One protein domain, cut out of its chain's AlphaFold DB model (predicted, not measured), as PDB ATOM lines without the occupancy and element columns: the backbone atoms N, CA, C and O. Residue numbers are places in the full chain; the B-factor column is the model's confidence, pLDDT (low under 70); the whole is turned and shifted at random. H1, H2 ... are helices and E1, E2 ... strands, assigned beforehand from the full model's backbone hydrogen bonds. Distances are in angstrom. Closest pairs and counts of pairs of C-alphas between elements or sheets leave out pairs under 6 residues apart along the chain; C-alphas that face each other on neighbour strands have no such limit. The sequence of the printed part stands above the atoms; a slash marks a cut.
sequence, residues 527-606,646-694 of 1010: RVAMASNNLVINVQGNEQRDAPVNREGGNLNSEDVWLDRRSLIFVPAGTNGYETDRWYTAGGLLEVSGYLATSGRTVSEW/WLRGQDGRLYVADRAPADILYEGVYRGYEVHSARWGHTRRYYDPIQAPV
ATOM      1  N   ARG A 527      30.605 -63.074  12.214       91.69
ATOM      2  CA  ARG A 527      31.849 -62.514  12.755       91.69
ATOM      3  C   ARG A 527      31.611 -61.135  13.359       91.69
ATOM      4  O   ARG A 527      31.197 -60.222  12.653       91.69
ATOM      5  N   VAL A 528      31.971 -60.977  14.629       90.25
ATOM      6  CA  VAL A 528      31.852 -59.716  15.372       90.25
ATOM      7  C   VAL A 528      33.217 -59.328  15.938       90.25
ATOM      8  O   VAL A 528      33.903 -60.150  16.544       90.25
ATOM      9  N   ALA A 529      33.649 -58.081  15.752       90.75
ATOM     10  CA  ALA A 529      34.903 -57.607  16.340       90.75
ATOM     11  C   ALA A 529      34.759 -57.433  17.861       90.75
ATOM     12  O   ALA A 529      33.761 -56.877  18.308       90.75
ATOM     13  N   MET A 530      35.767 -57.806  18.663       91.75
ATOM     14  CA  MET A 530      35.719 -57.590  20.122       91.75
ATOM     15  C   MET A 530      35.395 -56.132  20.485       91.75
ATOM     16  O   MET A 530      34.583 -55.882  21.373       91.75
ATOM     17  N   ALA A 531      35.963 -55.179  19.739       90.00
ATOM     18  CA  ALA A 531      35.786 -53.744  19.947       90.00
ATOM     19  C   ALA A 531      34.344 -53.235  19.742       90.00
ATOM     20  O   ALA A 531      34.028 -52.160  20.240       90.00
ATOM     21  N   SER A 532      33.447 -53.981  19.077       88.31
ATOM     22  CA  SER A 532      32.024 -53.593  18.988       88.31
ATOM     23  C   SER A 532      31.305 -53.673  20.342       88.31
ATOM     24  O   SER A 532      30.225 -53.106  20.521       88.31
ATOM     25  N   ASN A 533      31.922 -54.347  21.320       89.12
ATOM     26  CA  ASN A 533      31.445 -54.387  22.695       89.12
ATOM     27  C   ASN A 533      31.851 -53.145  23.507       89.12
ATOM     28  O   ASN A 533      31.370 -52.983  24.625       89.12
ATOM     29  N   ASN A 534      32.703 -52.263  22.974       90.50
ATOM     30  CA  ASN A 534      33.093 -51.031  23.650       90.50
ATOM     31  C   ASN A 534      32.100 -49.902  23.351       90.50
ATOM     32  O   ASN A 534      32.030 -49.395  22.233       90.50
ATOM     33  N   LEU A 535      31.378 -49.469  24.377       90.06
ATOM     34  CA  LEU A 535      30.550 -48.274  24.362       90.06
ATOM     35  C   LEU A 535      31.390 -47.078  24.821       90.06
ATOM     36  O   LEU A 535      32.043 -47.151  25.861       90.06
ATOM     37  N   VAL A 536      31.378 -45.983  24.063       91.88
ATOM     38  CA  VAL A 536      31.938 -44.702  24.514       91.88
ATOM     39  C   VAL A 536      30.794 -43.777  24.890       91.88
ATOM     40  O   VAL A 536      29.850 -43.608  24.119       91.88
ATOM     41  N   ILE A 537      30.877 -43.196  26.078       92.06
ATOM     42  CA  ILE A 537      29.909 -42.218  26.565       92.06
ATOM     43  C   ILE A 537      30.639 -40.944  26.953       92.06
ATOM     44  O   ILE A 537      31.777 -40.995  27.420       92.06
ATOM     45  N   ASN A 538      29.970 -39.812  26.786       93.75
ATOM     46  CA  ASN A 538      30.438 -38.553  27.331       93.75
ATOM     47  C   ASN A 538      29.612 -38.264  28.582       93.75
ATOM     48  O   ASN A 538      28.406 -38.051  28.498       93.75
ATOM     49  N   VAL A 539      30.236 -38.338  29.752       93.81
ATOM     50  CA  VAL A 539      29.495 -38.290  31.013       93.81
ATOM     51  C   VAL A 539      28.951 -36.884  31.240       93.81
ATOM     52  O   VAL A 539      29.704 -35.915  31.280       93.81
ATOM     53  N   GLN A 540      27.640 -36.763  31.418       93.00
ATOM     54  CA  GLN A 540      26.967 -35.533  31.822       93.00
ATOM     55  C   GLN A 540      26.173 -35.778  33.114       93.00
ATOM     56  O   GLN A 540      26.250 -36.836  33.750       93.00
ATOM     57  N   GLY A 541      25.414 -34.770  33.550       90.44
ATOM     58  CA  GLY A 541      24.583 -34.888  34.749       90.44
ATOM     59  C   GLY A 541      23.458 -35.926  34.621       90.44
ATOM     60  O   GLY A 541      23.045 -36.497  35.629       90.44
ATOM     61  N   ASN A 542      22.983 -36.196  33.399       90.00
ATOM     62  CA  ASN A 542      21.897 -37.147  33.143       90.00
ATOM     63  C   ASN A 542      22.353 -38.604  33.282       90.00
ATOM     64  O   ASN A 542      21.612 -39.419  33.829       90.00
ATOM     65  N   GLU A 543      23.567 -38.933  32.847       93.19
ATOM     66  CA  GLU A 543      24.158 -40.265  33.006       93.19
ATOM     67  C   GLU A 543      24.390 -40.571  34.492       93.19
ATOM     68  O   GLU A 543      24.295 -41.715  34.910       93.19
ATOM     69  N   GLN A 544      24.612 -39.552  35.327       93.94
ATOM     70  CA  GLN A 544      24.814 -39.692  36.776       93.94
ATOM     71  C   GLN A 544      23.521 -39.493  37.590       93.94
ATOM     72  O   GLN A 544      23.574 -39.241  38.795       93.94
ATOM     73  N   ARG A 545      22.337 -39.556  36.965       89.94
ATOM     74  CA  ARG A 545      21.064 -39.157  37.604       89.94
ATOM     75  C   ARG A 545      20.732 -39.905  38.902       89.94
ATOM     76  O   ARG A 545      20.119 -39.299  39.780       89.94
ATOM     77  N   ASP A 546      21.157 -41.163  39.019       90.06
ATOM     78  CA  ASP A 546      20.952 -42.024  40.196       90.06
ATOM     79  C   ASP A 546      22.234 -42.189  41.042       90.06
ATOM     80  O   ASP A 546      22.255 -42.951  42.004       90.06
ATOM     81  N   ALA A 547      23.284 -41.423  40.727       93.31
ATOM     82  CA  ALA A 547      24.519 -41.299  41.499       93.31
ATOM     83  C   ALA A 547      24.691 -39.836  41.973       93.31
ATOM     84  O   ALA A 547      25.592 -39.129  41.502       93.31
ATOM     85  N   PRO A 548      23.821 -39.338  42.882       91.75
ATOM     86  CA  PRO A 548      23.722 -37.911  43.211       91.75
ATOM     87  C   PRO A 548      25.038 -37.320  43.720       91.75
ATOM     88  O   PRO A 548      25.379 -36.203  43.345       91.75
ATOM     89  N   VAL A 549      25.818 -38.098  44.478       92.44
ATOM     90  CA  VAL A 549      27.133 -37.695  44.999       92.44
ATOM     91  C   VAL A 549      28.084 -37.282  43.867       92.44
ATOM     92  O   VAL A 549      28.746 -36.251  43.958       92.44
ATOM     93  N   ASN A 550      28.116 -38.038  42.766       94.12
ATOM     94  CA  ASN A 550      28.970 -37.738  41.616       94.12
ATOM     95  C   ASN A 550      28.365 -36.676  40.695       94.12
ATOM     96  O   ASN A 550      29.080 -35.781  40.241       94.12
ATOM     97  N   ARG A 551      27.040 -36.709  40.492       93.56
ATOM     98  CA  ARG A 551      26.315 -35.699  39.711       93.56
ATOM     99  C   ARG A 551      26.519 -34.290  40.266       93.56
ATOM    100  O   ARG A 551      26.754 -33.360  39.499       93.56
ATOM    101  N   GLU A 552      26.408 -34.140  41.584       92.25
ATOM    102  CA  GLU A 552      26.582 -32.866  42.288       92.25
ATOM    103  C   GLU A 552      28.058 -32.475  42.398       92.25
ATOM    104  O   GLU A 552      28.385 -31.296  42.274       92.25
ATOM    105  N   GLY A 553      28.953 -33.455  42.565       87.06
ATOM    106  CA  GLY A 553      30.398 -33.228  42.554       87.06
ATOM    107  C   GLY A 553      30.929 -32.748  41.199       87.06
ATOM    108  O   GLY A 553      31.894 -31.993  41.152       87.06
ATOM    109  N   GLY A 554      30.312 -33.164  40.089       89.06
ATOM    110  CA  GLY A 554      30.609 -32.681  38.736       89.06
ATOM    111  C   GLY A 554      31.979 -33.080  38.169       89.06
ATOM    112  O   GLY A 554      32.268 -32.768  37.017       89.06
ATOM    113  N   ASN A 555      32.802 -33.803  38.935       92.31
ATOM    114  CA  ASN A 555      34.179 -34.172  38.581       92.31
ATOM    115  C   ASN A 555      34.289 -35.120  37.375       92.31
ATOM    116  O   ASN A 555      35.364 -35.256  36.793       92.31
ATOM    117  N   LEU A 556      33.198 -35.800  37.019       93.31
ATOM    118  CA  LEU A 556      33.128 -36.687  35.857       93.31
ATOM    119  C   LEU A 556      32.501 -36.010  34.631       93.31
ATOM    120  O   LEU A 556      32.490 -36.602  33.558       93.31
ATOM    121  N   ASN A 557      31.976 -34.786  34.759       93.75
ATOM    122  CA  ASN A 557      31.264 -34.133  33.664       93.75
ATOM    123  C   ASN A 557      32.200 -33.819  32.490       93.75
ATOM    124  O   ASN A 557      33.306 -33.315  32.671       93.75
ATOM    125  N   SER A 558      31.699 -34.024  31.271       92.06
ATOM    126  CA  SER A 558      32.414 -33.842  30.001       92.06
ATOM    127  C   SER A 558      33.622 -34.765  29.796       92.06
ATOM    128  O   SER A 558      34.431 -34.513  28.903       92.06
ATOM    129  N   GLU A 559      33.744 -35.837  30.579       93.44
ATOM    130  CA  GLU A 559      34.775 -36.856  30.389       93.44
ATOM    131  C   GLU A 559      34.269 -38.002  29.500       93.44
ATOM    132  O   GLU A 559      33.153 -38.499  29.666       93.44
ATOM    133  N   ASP A 560      35.125 -38.454  28.581       93.69
ATOM    134  CA  ASP A 560      34.851 -39.630  27.756       93.69
ATOM    135  C   ASP A 560      35.201 -40.912  28.523       93.69
ATOM    136  O   ASP A 560      36.355 -41.152  28.904       93.69
ATOM    137  N   VAL A 561      34.204 -41.771  28.704       94.25
ATOM    138  CA  VAL A 561      34.318 -43.031  29.439       94.25
ATOM    139  C   VAL A 561      34.054 -44.203  28.501       94.25
ATOM    140  O   VAL A 561      33.083 -44.215  27.749       94.25
ATOM    141  N   TRP A 562      34.942 -45.195  28.550       94.19
ATOM    142  CA  TRP A 562      34.848 -46.434  27.789       94.19
ATOM    143  C   TRP A 562      34.302 -47.534  28.684       94.19
ATOM    144  O   TRP A 562      34.886 -47.816  29.733       94.19
ATOM    145  N   LEU A 563      33.198 -48.128  28.242       94.00
ATOM    146  CA  LEU A 563      32.456 -49.158  28.952       94.00
ATOM    147  C   LEU A 563      32.335 -50.426  28.100       94.00
ATOM    148  O   LEU A 563      32.184 -50.357  26.881       94.00
ATOM    149  N   ASP A 564      32.363 -51.587  28.737       91.69
ATOM    150  CA  ASP A 564      32.048 -52.876  28.128       91.69
ATOM    151  C   ASP A 564      30.535 -53.106  28.194       91.69
ATOM    152  O   ASP A 564      29.976 -53.398  29.257       91.69
ATOM    153  N   ARG A 565      29.865 -53.020  27.040       88.75
ATOM    154  CA  ARG A 565      28.403 -53.128  26.934       88.75
ATOM    155  C   ARG A 565      27.852 -54.449  27.475       88.75
ATOM    156  O   ARG A 565      26.688 -54.517  27.846       88.75
ATOM    157  N   ARG A 566      28.673 -55.503  27.507       87.81
ATOM    158  CA  ARG A 566      28.275 -56.845  27.964       87.81
ATOM    159  C   ARG A 566      28.089 -56.912  29.480       87.81
ATOM    160  O   ARG A 566      27.441 -57.828  29.968       87.81
ATOM    161  N   SER A 567      28.689 -55.967  30.204       87.44
ATOM    162  CA  SER A 567      28.617 -55.862  31.664       87.44
ATOM    163  C   SER A 567      27.473 -54.977  32.161       87.44
ATOM    164  O   SER A 567      27.280 -54.853  33.370       87.44
ATOM    165  N   LEU A 568      26.729 -54.349  31.244       89.69
ATOM    166  CA  LEU A 568      25.629 -53.468  31.606       89.69
ATOM    167  C   LEU A 568      24.472 -54.259  32.215       89.69
ATOM    168  O   LEU A 568      24.160 -55.374  31.795       89.69
ATOM    169  N   ILE A 569      23.811 -53.635  33.181       89.00
ATOM    170  CA  ILE A 569      22.654 -54.179  33.877       89.00
ATOM    171  C   ILE A 569      21.405 -53.486  33.348       89.00
ATOM    172  O   ILE A 569      21.261 -52.267  33.459       89.00
ATOM    173  N   PHE A 570      20.506 -54.278  32.776       86.12
ATOM    174  CA  PHE A 570      19.177 -53.828  32.389       86.12
ATOM    175  C   PHE A 570      18.287 -53.674  33.622       86.12
ATOM    176  O   PHE A 570      18.214 -54.561  34.476       86.12
ATOM    177  N   VAL A 571      17.580 -52.555  33.686       86.88
ATOM    178  CA  VAL A 571      16.603 -52.231  34.717       86.88
ATOM    179  C   VAL A 571      15.297 -51.858  34.014       86.88
ATOM    180  O   VAL A 571      15.228 -50.797  33.394       86.88
ATOM    181  N   PRO A 572      14.251 -52.696  34.100       77.88
ATOM    182  CA  PRO A 572      13.010 -52.452  33.377       77.88
ATOM    183  C   PRO A 572      12.228 -51.268  33.956       77.88
ATOM    184  O   PRO A 572      12.333 -50.962  35.155       77.88
ATOM    185  N   ALA A 573      11.373 -50.674  33.124       73.44
ATOM    186  CA  ALA A 573      10.408 -49.651  33.499       73.44
ATOM    187  C   ALA A 573       9.563 -50.064  34.725       73.44
ATOM    188  O   ALA A 573       9.330 -51.240  35.024       73.44
ATOM    189  N   GLY A 574       9.136 -49.072  35.499       71.25
ATOM    190  CA  GLY A 574       8.424 -49.217  36.769       71.25
ATOM    191  C   GLY A 574       9.309 -49.602  37.959       71.25
ATOM    192  O   GLY A 574       8.853 -49.555  39.103       71.25
ATOM    193  N   THR A 575      10.576 -49.970  37.747       78.81
ATOM    194  CA  THR A 575      11.540 -50.142  38.847       78.81
ATOM    195  C   THR A 575      11.815 -48.781  39.476       78.81
ATOM    196  O   THR A 575      12.136 -47.844  38.763       78.81
ATOM    197  N   ASN A 576      11.631 -48.638  40.791       77.25
ATOM    198  CA  ASN A 576      11.773 -47.355  41.499       77.25
ATOM    199  C   ASN A 576      10.990 -46.179  40.865       77.25
ATOM    200  O   ASN A 576      11.393 -45.026  40.991       77.25
ATOM    201  N   GLY A 577       9.871 -46.461  40.184       77.56
ATOM    202  CA  GLY A 577       9.061 -45.438  39.513       77.56
ATOM    203  C   GLY A 577       9.630 -44.926  38.185       77.56
ATOM    204  O   GLY A 577       9.185 -43.888  37.709       77.56
ATOM    205  N   TYR A 578      10.602 -45.615  37.578       78.19
ATOM    206  CA  TYR A 578      11.118 -45.251  36.256       78.19
ATOM    207  C   TYR A 578      10.037 -45.384  35.178       78.19
ATOM    208  O   TYR A 578       9.335 -46.387  35.126       78.19
ATOM    209  N   GLU A 579       9.910 -44.387  34.306       73.81
ATOM    210  CA  GLU A 579       8.915 -44.401  33.223       73.81
ATOM    211  C   GLU A 579       9.331 -45.309  32.058       73.81
ATOM    212  O   GLU A 579       8.483 -45.935  31.433       73.81
ATOM    213  N   THR A 580      10.637 -45.424  31.806       75.38
ATOM    214  CA  THR A 580      11.219 -46.204  30.708       75.38
ATOM    215  C   THR A 580      12.228 -47.221  31.225       75.38
ATOM    216  O   THR A 580      12.745 -47.096  32.341       75.38
ATOM    217  N   ASP A 581      12.551 -48.193  30.379       80.56
ATOM    218  CA  ASP A 581      13.683 -49.089  30.579       80.56
ATOM    219  C   ASP A 581      14.999 -48.310  30.678       80.56
ATOM    220  O   ASP A 581      15.162 -47.241  30.073       80.56
ATOM    221  N   ARG A 582      15.937 -48.842  31.466       86.62
ATOM    222  CA  ARG A 582      17.244 -48.236  31.704       86.62
ATOM    223  C   ARG A 582      18.372 -49.258  31.694       86.62
ATOM    224  O   ARG A 582      18.184 -50.416  32.049       86.62
ATOM    225  N   TRP A 583      19.568 -48.803  31.350       88.50
ATOM    226  CA  TRP A 583      20.797 -49.587  31.357       88.50
ATOM    227  C   TRP A 583      21.845 -48.897  32.212       88.50
ATOM    228  O   TRP A 583      22.150 -47.731  31.978       88.50
ATOM    229  N   TYR A 584      22.421 -49.622  33.168       92.62
ATOM    230  CA  TYR A 584      23.437 -49.092  34.076       92.62
ATOM    231  C   TYR A 584      24.760 -49.833  33.949       92.62
ATOM    232  O   TYR A 584      24.793 -51.023  33.630       92.62
ATOM    233  N   THR A 585      25.861 -49.156  34.272       94.50
ATOM    234  CA  THR A 585      27.102 -49.851  34.641       94.50
ATOM    235  C   THR A 585      26.849 -50.766  35.840       94.50
ATOM    236  O   THR A 585      25.970 -50.501  36.659       94.50
ATOM    237  N   ALA A 586      27.614 -51.850  35.979       91.12
ATOM    238  CA  ALA A 586      27.373 -52.871  37.002       91.12
ATOM    239  C   ALA A 586      27.425 -52.329  38.443       91.12
ATOM    240  O   ALA A 586      26.805 -52.897  39.336       91.12
ATOM    241  N   GLY A 587      28.148 -51.228  38.674       92.06
ATOM    242  CA  GLY A 587      28.185 -50.537  39.968       92.06
ATOM    243  C   GLY A 587      27.113 -49.452  40.149       92.06
ATOM    244  O   GLY A 587      27.084 -48.803  41.192       92.06
ATOM    245  N   GLY A 588      26.246 -49.234  39.154       92.81
ATOM    246  CA  GLY A 588      25.147 -48.264  39.182       92.81
ATOM    247  C   GLY A 588      25.551 -46.807  38.938       92.81
ATOM    248  O   GLY A 588      24.691 -45.932  38.991       92.81
ATOM    249  N   LEU A 589      26.835 -46.519  38.695       94.94
ATOM    250  CA  LEU A 589      27.345 -45.147  38.591       94.94
ATOM    251  C   LEU A 589      26.779 -44.379  37.389       94.94
ATOM    252  O   LEU A 589      26.522 -43.183  37.511       94.94
ATOM    253  N   LEU A 590      26.639 -45.040  36.233       95.25
ATOM    254  CA  LEU A 590      26.275 -44.397  34.966       95.25
ATOM    255  C   LEU A 590      25.078 -45.101  34.322       95.25
ATOM    256  O   LEU A 590      25.120 -46.312  34.116       95.25
ATOM    257  N   GLU A 591      24.052 -44.328  33.975       93.12
ATOM    258  CA  GLU A 591      22.890 -44.699  33.163       93.12
ATOM    259  C   GLU A 591      23.188 -44.382  31.687       93.12
ATOM    260  O   GLU A 591      23.525 -43.246  31.359       93.12
ATOM    261  N   VAL A 592      23.118 -45.375  30.798       90.75
ATOM    262  CA  VAL A 592      23.697 -45.302  29.441       90.75
ATOM    263  C   VAL A 592      22.720 -45.624  28.309       90.75
ATOM    264  O   VAL A 592      23.141 -45.804  27.163       90.75
ATOM    265  N   SER A 593      21.417 -45.686  28.585       83.88
ATOM    266  CA  SER A 593      20.412 -46.161  27.617       83.88
ATOM    267  C   SER A 593      20.412 -45.350  26.322       83.88
ATOM    268  O   SER A 593      20.328 -45.922  25.238       83.88
ATOM    269  N   GLY A 594      20.602 -44.028  26.416       79.88
ATOM    270  CA  GLY A 594      20.642 -43.134  25.254       79.88
ATOM    271  C   GLY A 594      21.784 -43.414  24.265       79.88
ATOM    272  O   GLY A 594      21.671 -43.068  23.091       79.88
ATOM    273  N   TYR A 595      22.863 -44.073  24.701       81.25
ATOM    274  CA  TYR A 595      24.018 -44.381  23.849       81.25
ATOM    275  C   TYR A 595      23.881 -45.730  23.138       81.25
ATOM    276  O   TYR A 595      24.411 -45.900  22.036       81.25
ATOM    277  N   LEU A 596      23.146 -46.685  23.717       76.62
ATOM    278  CA  LEU A 596      22.966 -48.013  23.122       76.62
ATOM    279  C   LEU A 596      22.277 -47.945  21.751       76.62
ATOM    280  O   LEU A 596      22.709 -48.643  20.834       76.62
ATOM    281  N   ALA A 597      21.323 -47.027  21.576       66.56
ATOM    282  CA  ALA A 597      20.595 -46.801  20.321       66.56
ATOM    283  C   ALA A 597      21.464 -46.268  19.158       66.56
ATOM    284  O   ALA A 597      21.027 -46.247  18.006       66.56
ATOM    285  N   THR A 598      22.699 -45.830  19.436       71.69
ATOM    286  CA  THR A 598      23.633 -45.280  18.430       71.69
ATOM    287  C   THR A 598      24.667 -46.289  17.928       71.69
ATOM    288  O   THR A 598      25.505 -45.961  17.087       71.69
ATOM    289  N   SER A 599      24.606 -47.536  18.406       74.25
ATOM    290  CA  SER A 599      25.474 -48.610  17.924       74.25
ATOM    291  C   SER A 599      25.077 -49.031  16.507       74.25
ATOM    292  O   SER A 599      23.914 -49.331  16.249       74.25
ATOM    293  N   GLY A 600      26.042 -49.068  15.588       82.44
ATOM    294  CA  GLY A 600      25.846 -49.642  14.258       82.44
ATOM    295  C   GLY A 600      26.002 -51.163  14.282       82.44
ATOM    296  O   GLY A 600      26.949 -51.664  14.889       82.44
ATOM    297  N   ARG A 601      25.110 -51.886  13.602       87.88
ATOM    298  CA  ARG A 601      25.147 -53.348  13.454       87.88
ATOM    299  C   ARG A 601      24.998 -53.784  12.006       87.88
ATOM    300  O   ARG A 601      24.373 -53.085  11.207       87.88
ATOM    301  N   THR A 602      25.565 -54.937  11.672       90.94
ATOM    302  CA  THR A 602      25.399 -55.549  10.342       90.94
ATOM    303  C   THR A 602      24.056 -56.274  10.223       90.94
ATOM    304  O   THR A 602      23.445 -56.646  11.227       90.94
ATOM    305  N   VAL A 603      23.609 -56.543   8.990       91.44
ATOM    306  CA  VAL A 603      22.380 -57.324   8.754       91.44
ATOM    307  C   VAL A 603      22.489 -58.734   9.342       91.44
ATOM    308  O   VAL A 603      21.526 -59.246   9.903       91.44
ATOM    309  N   SER A 604      23.678 -59.336   9.300       91.88
ATOM    310  CA  SER A 604      23.940 -60.660   9.870       91.88
ATOM    311  C   SER A 604      23.818 -60.684  11.386       91.88
ATOM    312  O   SER A 604      23.286 -61.645  11.928       91.88
ATOM    313  N   GLU A 605      24.230 -59.624  12.084       91.44
ATOM    314  CA  GLU A 605      24.004 -59.514  13.530       91.44
ATOM    315  C   GLU A 605      22.511 -59.376  13.862       91.44
ATOM    316  O   GLU A 605      22.037 -59.984  14.827       91.44
ATOM    317  N   TRP A 606      21.751 -58.620  13.058       90.06
ATOM    318  CA  TRP A 606      20.296 -58.503  13.213       90.06
ATOM    319  C   TRP A 606      19.577 -59.831  12.970       90.06
ATOM    320  O   TRP A 606      18.706 -60.199  13.755       90.06
ATOM    321  N   TRP A 646      39.515 -45.887  33.893       95.69
ATOM    322  CA  TRP A 646      39.756 -45.940  35.331       95.69
ATOM    323  C   TRP A 646      39.356 -44.618  35.980       95.69
ATOM    324  O   TRP A 646      39.660 -43.551  35.450       95.69
ATOM    325  N   LEU A 647      38.705 -44.690  37.132       95.06
ATOM    326  CA  LEU A 647      38.272 -43.569  37.958       95.06
ATOM    327  C   LEU A 647      39.063 -43.581  39.266       95.06
ATOM    328  O   LEU A 647      39.341 -44.653  39.808       95.06
ATOM    329  N   ARG A 648      39.422 -42.401  39.779       94.19
ATOM    330  CA  ARG A 648      40.034 -42.266  41.109       94.19
ATOM    331  C   ARG A 648      38.948 -41.934  42.128       94.19
ATOM    332  O   ARG A 648      38.300 -40.900  41.998       94.19
ATOM    333  N   GLY A 649      38.746 -42.807  43.110       93.56
ATOM    334  CA  GLY A 649      37.866 -42.534  44.245       93.56
ATOM    335  C   GLY A 649      38.523 -41.575  45.239       93.56
ATOM    336  O   GLY A 649      39.750 -41.510  45.326       93.56
ATOM    337  N   GLN A 650      37.715 -40.858  46.020       90.25
ATOM    338  CA  GLN A 650      38.197 -40.008  47.120       90.25
ATOM    339  C   GLN A 650      38.966 -40.802  48.197       90.25
ATOM    340  O   GLN A 650      39.775 -40.257  48.944       90.25
ATOM    341  N   ASP A 651      38.750 -42.116  48.258       90.50
ATOM    342  CA  ASP A 651      39.500 -43.060  49.088       90.50
ATOM    343  C   ASP A 651      40.921 -43.365  48.557       90.50
ATOM    344  O   ASP A 651      41.650 -44.166  49.146       90.50
ATOM    345  N   GLY A 652      41.318 -42.754  47.435       86.31
ATOM    346  CA  GLY A 652      42.609 -42.945  46.778       86.31
ATOM    347  C   GLY A 652      42.721 -44.239  45.966       86.31
ATOM    348  O   GLY A 652      43.778 -44.494  45.384       86.31
ATOM    349  N   ARG A 653      41.662 -45.059  45.899       92.81
ATOM    350  CA  ARG A 653      41.643 -46.308  45.124       92.81
ATOM    351  C   ARG A 653      41.220 -46.057  43.678       92.81
ATOM    352  O   ARG A 653      40.607 -45.042  43.345       92.81
ATOM    353  N   LEU A 654      41.572 -47.001  42.805       93.44
ATOM    354  CA  LEU A 654      41.206 -46.969  41.392       93.44
ATOM    355  C   LEU A 654      40.073 -47.951  41.107       93.44
ATOM    356  O   LEU A 654      40.129 -49.114  41.507       93.44
ATOM    357  N   TYR A 655      39.080 -47.482  40.361       94.88
ATOM    358  CA  TYR A 655      37.888 -48.239  39.996       94.88
ATOM    359  C   TYR A 655      37.731 -48.245  38.481       94.88
ATOM    360  O   TYR A 655      37.872 -47.214  37.834       94.88
ATOM    361  N   VAL A 656      37.428 -49.399  37.894       95.12
ATOM    362  CA  VAL A 656      37.060 -49.457  36.472       95.12
ATOM    363  C   VAL A 656      35.623 -48.965  36.335       95.12
ATOM    364  O   VAL A 656      34.751 -49.458  37.051       95.12
ATOM    365  N   ALA A 657      35.375 -48.042  35.407       94.94
ATOM    366  CA  ALA A 657      34.073 -47.403  35.219       94.94
ATOM    367  C   ALA A 657      32.916 -48.404  35.012       94.94
ATOM    368  O   ALA A 657      31.818 -48.170  35.511       94.94
ATOM    369  N   ASP A 658      33.185 -49.555  34.378       91.88
ATOM    370  CA  ASP A 658      32.235 -50.665  34.174       91.88
ATOM    371  C   ASP A 658      31.523 -51.123  35.456       91.88
ATOM    372  O   ASP A 658      30.369 -51.541  35.419       91.88
ATOM    373  N   ARG A 659      32.215 -51.073  36.598       94.06
ATOM    374  CA  ARG A 659      31.773 -51.639  37.887       94.06
ATOM    375  C   ARG A 659      31.999 -50.693  39.065       94.06
ATOM    376  O   ARG A 659      32.037 -51.130  40.210       94.06
ATOM    377  N   ALA A 660      32.223 -49.417  38.769       95.56
ATOM    378  CA  ALA A 660      32.464 -48.380  39.756       95.56
ATOM    379  C   ALA A 660      31.193 -48.177  40.608       95.56
ATOM    380  O   ALA A 660      30.143 -47.892  40.025       95.56
ATOM    381  N   PRO A 661      31.247 -48.346  41.944       95.50
ATOM    382  CA  PRO A 661      30.086 -48.141  42.810       95.50
ATOM    383  C   PRO A 661      29.544 -46.708  42.739       95.50
ATOM    384  O   PRO A 661      30.324 -45.752  42.710       95.50
ATOM    385  N   ALA A 662      28.218 -46.569  42.715       93.19
ATOM    386  CA  ALA A 662      27.517 -45.285  42.617       93.19
ATOM    387  C   ALA A 662      27.614 -44.410  43.883       93.19
ATOM    388  O   ALA A 662      27.438 -43.193  43.807       93.19
ATOM    389  N   ASP A 663      27.876 -45.025  45.036       91.44
ATOM    390  CA  ASP A 663      27.917 -44.411  46.368       91.44
ATOM    391  C   ASP A 663      29.284 -43.803  46.733       91.44
ATOM    392  O   ASP A 663      29.401 -43.096  47.734       91.44
ATOM    393  N   ILE A 664      30.311 -44.023  45.907       93.88
ATOM    394  CA  ILE A 664      31.654 -43.453  46.074       93.88
ATOM    395  C   ILE A 664      31.774 -42.160  45.267       93.88
ATOM    396  O   ILE A 664      31.489 -42.153  44.072       93.88
ATOM    397  N   LEU A 665      32.260 -41.075  45.882       94.12
ATOM    398  CA  LEU A 665      32.635 -39.856  45.159       94.12
ATOM    399  C   LEU A 665      33.953 -40.065  44.400       94.12
ATOM    400  O   LEU A 665      34.979 -40.402  45.000       94.12
ATOM    401  N   TYR A 666      33.943 -39.805  43.094       96.00
ATOM    402  CA  TYR A 666      35.136 -39.840  42.252       96.00
ATOM    403  C   TYR A 666      35.719 -38.438  42.050       96.00
ATOM    404  O   TYR A 666      35.005 -37.451  41.868       96.00
ATOM    405  N   GLU A 667      37.047 -38.354  42.045       92.62
ATOM    406  CA  GLU A 667      37.799 -37.121  41.780       92.62
ATOM    407  C   GLU A 667      37.973 -36.849  40.278       92.62
ATOM    408  O   GLU A 667      38.385 -35.758  39.890       92.62
ATOM    409  N   GLY A 668      37.677 -37.836  39.426       92.00
ATOM    410  CA  GLY A 668      37.796 -37.736  37.974       92.00
ATOM    411  C   GLY A 668      38.276 -39.031  37.316       92.00
ATOM    412  O   GLY A 668      38.550 -40.042  37.978       92.00
ATOM    413  N   VAL A 669      38.435 -38.984  35.991       92.75
ATOM    414  CA  VAL A 669      39.132 -40.033  35.233       92.75
ATOM    415  C   VAL A 669      40.604 -40.061  35.644       92.75
ATOM    416  O   VAL A 669      41.287 -39.037  35.658       92.75
ATOM    417  N   TYR A 670      41.124 -41.246  35.955       91.62
ATOM    418  CA  TYR A 670      42.525 -41.438  36.292       91.62
ATOM    419  C   TYR A 670      43.407 -41.169  35.067       91.62
ATOM    420  O   TYR A 670      43.387 -41.905  34.081       91.62
ATOM    421  N   ARG A 671      44.217 -40.110  35.150       87.12
ATOM    422  CA  ARG A 671      45.174 -39.698  34.109       87.12
ATOM    423  C   ARG A 671      46.634 -39.917  34.517       87.12
ATOM    424  O   ARG A 671      47.542 -39.407  33.862       87.12
ATOM    425  N   GLY A 672      46.861 -40.701  35.571       84.56
ATOM    426  CA  GLY A 672      48.179 -40.947  36.147       84.56
ATOM    427  C   GLY A 672      48.436 -40.166  37.435       84.56
ATOM    428  O   GLY A 672      47.546 -39.537  38.017       84.56
ATOM    429  N   TYR A 673      49.679 -40.213  37.898       81.56
ATOM    430  CA  TYR A 673      50.177 -39.308  38.925       81.56
ATOM    431  C   TYR A 673      50.313 -37.899  38.336       81.56
ATOM    432  O   TYR A 673      50.938 -37.719  37.288       81.56
ATOM    433  N   GLU A 674      49.712 -36.905  38.989       82.75
ATOM    434  CA  GLU A 674      49.704 -35.523  38.515       82.75
ATOM    435  C   GLU A 674      50.600 -34.644  39.390       82.75
ATOM    436  O   GLU A 674      50.468 -34.615  40.611       82.75
ATOM    437  N   VAL A 675      51.497 -33.891  38.757       82.81
ATOM    438  CA  VAL A 675      52.324 -32.875  39.412       82.81
ATOM    439  C   VAL A 675      51.892 -31.518  38.890       82.81
ATOM    440  O   VAL A 675      52.230 -31.139  37.763       82.81
ATOM    441  N   HIS A 676      51.132 -30.790  39.704       81.62
ATOM    442  CA  HIS A 676      50.732 -29.427  39.389       81.62
ATOM    443  C   HIS A 676      51.811 -28.433  39.825       81.62
ATOM    444  O   HIS A 676      52.188 -28.366  40.994       81.62
ATOM    445  N   SER A 677      52.297 -27.625  38.886       85.50
ATOM    446  CA  SER A 677      53.220 -26.537  39.187       85.50
ATOM    447  C   SER A 677      52.466 -25.218  39.326       85.50
ATOM    448  O   SER A 677      52.271 -24.515  38.332       85.50
ATOM    449  N   ALA A 678      52.149 -24.831  40.566       84.56
ATOM    450  CA  ALA A 678      51.446 -23.582  40.884       84.56
ATOM    451  C   ALA A 678      52.117 -22.328  40.285       84.56
ATOM    452  O   ALA A 678      51.442 -21.391  39.876       84.56
ATOM    453  N   ARG A 679      53.452 -22.330  40.152       82.38
ATOM    454  CA  ARG A 679      54.223 -21.225  39.554       82.38
ATOM    455  C   ARG A 679      54.008 -21.052  38.044       82.38
ATOM    456  O   ARG A 679      54.170 -19.951  37.535       82.38
ATOM    457  N   TRP A 680      53.704 -22.135  37.329       84.81
ATOM    458  CA  TRP A 680      53.687 -22.171  35.857       84.81
ATOM    459  C   TRP A 680      52.302 -22.490  35.284       84.81
ATOM    460  O   TRP A 680      52.157 -22.568  34.069       84.81
ATOM    461  N   GLY A 681      51.304 -22.730  36.142       85.00
ATOM    462  CA  GLY A 681      49.957 -23.127  35.729       85.00
ATOM    463  C   GLY A 681      49.911 -24.430  34.923       85.00
ATOM    464  O   GLY A 681      48.951 -24.660  34.196       85.00
ATOM    465  N   HIS A 682      50.946 -25.274  35.009       86.81
ATOM    466  CA  HIS A 682      51.096 -26.475  34.184       86.81
ATOM    467  C   HIS A 682      51.041 -27.743  35.042       86.81
ATOM    468  O   HIS A 682      51.750 -27.849  36.045       86.81
ATOM    469  N   THR A 683      50.269 -28.738  34.601       84.44
ATOM    470  CA  THR A 683      50.176 -30.061  35.237       84.44
ATOM    471  C   THR A 683      50.902 -31.101  34.388       84.44
ATOM    472  O   THR A 683      50.597 -31.271  33.210       84.44
ATOM    473  N   ARG A 684      51.886 -31.796  34.965       83.31
ATOM    474  CA  ARG A 684      52.529 -32.965  34.339       83.31
ATOM    475  C   ARG A 684      51.819 -34.233  34.794       83.31
ATOM    476  O   ARG A 684      51.468 -34.328  35.964       83.31
ATOM    477  N   ARG A 685      51.630 -35.188  33.887       84.75
ATOM    478  CA  ARG A 685      50.915 -36.444  34.137       84.75
ATOM    479  C   ARG A 685      51.828 -37.630  33.847       84.75
ATOM    480  O   ARG A 685      52.477 -37.651  32.804       84.75
ATOM    481  N   TYR A 686      51.856 -38.596  34.755       84.50
ATOM    482  CA  TYR A 686      52.658 -39.814  34.665       84.50
ATOM    483  C   TYR A 686      51.731 -41.020  34.819       84.50
ATOM    484  O   TYR A 686      51.341 -41.369  35.931       84.50
ATOM    485  N   TYR A 687      51.315 -41.607  33.697       85.31
ATOM    486  CA  TYR A 687      50.393 -42.742  33.680       85.31
ATOM    487  C   TYR A 687      51.147 -44.066  33.820       85.31
ATOM    488  O   TYR A 687      52.105 -44.292  33.083       85.31
ATOM    489  N   ASP A 688      50.695 -44.935  34.725       83.62
ATOM    490  CA  ASP A 688      51.242 -46.283  34.893       83.62
ATOM    491  C   ASP A 688      50.285 -47.333  34.286       83.62
ATOM    492  O   ASP A 688      49.251 -47.642  34.890       83.62
ATOM    493  N   PRO A 689      50.607 -47.898  33.104       80.12
ATOM    494  CA  PRO A 689      49.766 -48.895  32.446       80.12
ATOM    495  C   PRO A 689      49.775 -50.262  33.145       80.12
ATOM    496  O   PRO A 689      48.944 -51.102  32.812       80.12
ATOM    497  N   ILE A 690      50.686 -50.502  34.095       83.00
ATOM    498  CA  ILE A 690      50.715 -51.733  34.895       83.00
ATOM    499  C   ILE A 690      49.667 -51.648  36.010       83.00
ATOM    500  O   ILE A 690      48.963 -52.622  36.269       83.00
ATOM    501  N   GLN A 691      49.537 -50.484  36.656       84.38
ATOM    502  CA  GLN A 691      48.543 -50.265  37.715       84.38
ATOM    503  C   GLN A 691      47.130 -50.044  37.170       84.38
ATOM    504  O   GLN A 691      46.159 -50.491  37.778       84.38
ATOM    505  N   ALA A 692      47.015 -49.357  36.033       88.62
ATOM    506  CA  ALA A 692      45.751 -49.071  35.373       88.62
ATOM    507  C   ALA A 692      45.897 -49.351  33.870       88.62
ATOM    508  O   ALA A 692      46.214 -48.451  33.099       88.62
ATOM    509  N   PRO A 693      45.723 -50.593  33.405       90.69
ATOM    510  CA  PRO A 693      45.762 -50.875  31.975       90.69
ATOM    511  C   PRO A 693      44.575 -50.207  31.265       90.69
ATOM    512  O   PRO A 693      43.421 -50.390  31.651       90.69
ATOM    513  N   VAL A 694      44.856 -49.436  30.209       90.31
ATOM    514  CA  VAL A 694      43.825 -48.790  29.360       90.31
ATOM    515  C   VAL A 694      43.164 -49.798  28.419       90.31
ATOM    516  O   VAL A 694      42.067 -49.549  27.924       90.31
TER     517      VAL A 694
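Overview. This is residues 527 to 606 and 646 to 694 of the 1010 residues of the protein "Filamentous haemagglutinin family outer membrane protein associated with VreARI signalling system" of plant metagenome (UniProt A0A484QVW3). Small strand pairs and short helices are strung out from a two-strand ladder, E1 and E2, in the middle. To one side lie the hairpin E3 and E4, with residues 574 to 579 sticking out, and H3; to the other lies a small sheet, E7, E6, E8, grazed by H2. E5 and H4 lie at one far end, and the hairpin E9 and E10 at the other, with residues 677 to 682 sticking out. The printed part has 129 residues, under half of them in named elements, which run H1 E1 H2 E2 E3 E4 H3 E5 H4 E6 E7 E8 E9 E10; the class is mixed, helices and strands, and the sheets are antiparallel. It is only just compact, close to loose, with a radius of gyration of the C-alphas of 16.6 A and spans of 55 by 39 by 22 A.

Arrangement. H1, residues 530 to 533, has a tight link to E1, residues 534 to 538. H2 is residues 548 to 553. E2, residues 560 to 564, is antiparallel to E1 at 151 degrees, with N 535 and O 563 2.8 A apart. E3, residues 569 to 571, and E4, residues 582 to 584, form a hairpin; N 571 and O 582 are 2.8 A apart. H3 is residues 593 to 596; its closest C-alphas to E4 are those of Trp 583 and Ser 593, 5.1 A apart, and to E1 those of Ile 537 and Tyr 595, 6.8 A apart. E5, residues 600 to 602, pairs with no named strand, and meets H4, residues 603 to 606, only through their link. E6, residues 646 to 649, is the inner strand between E7, residues 654 to 656, and E8, residues 666 to 669. N 647 and O 655 are 2.7 A apart, and N 667 and O 648 2.8 A. H2 only grazes this sheet, with residues 549 to 553. E9, residues 673 to 677, and E10, residues 682 to 686, form a hairpin; N 675 and O 684 are 2.8 A apart. Every O i to N i+4 pair of H2 is within hydrogen-bond range; H1, H3 and H4 are too short for such a pair.

Along the chain. H1 begins at C-alpha 530, (35.719, -57.590, 20.122). E1 measures 13.3 A and E2 13.5 A from first to last C-alpha, E9 13.1 A and E10 13.4 A. E10 ends at C-alpha 686, (52.658, -39.814, 34.665).

Size, cuts and confidence. The C-alphas farthest apart, those of Ser 604 and Arg 679, are 57.9 A apart. Residues 607 to 645 are not printed, and C-alphas 606 and 646 are 32.0 A apart across this cut. Of the links printed whole, none is long. Mean pLDDT of the printed part is 88.4; residue 597 alone is under 70.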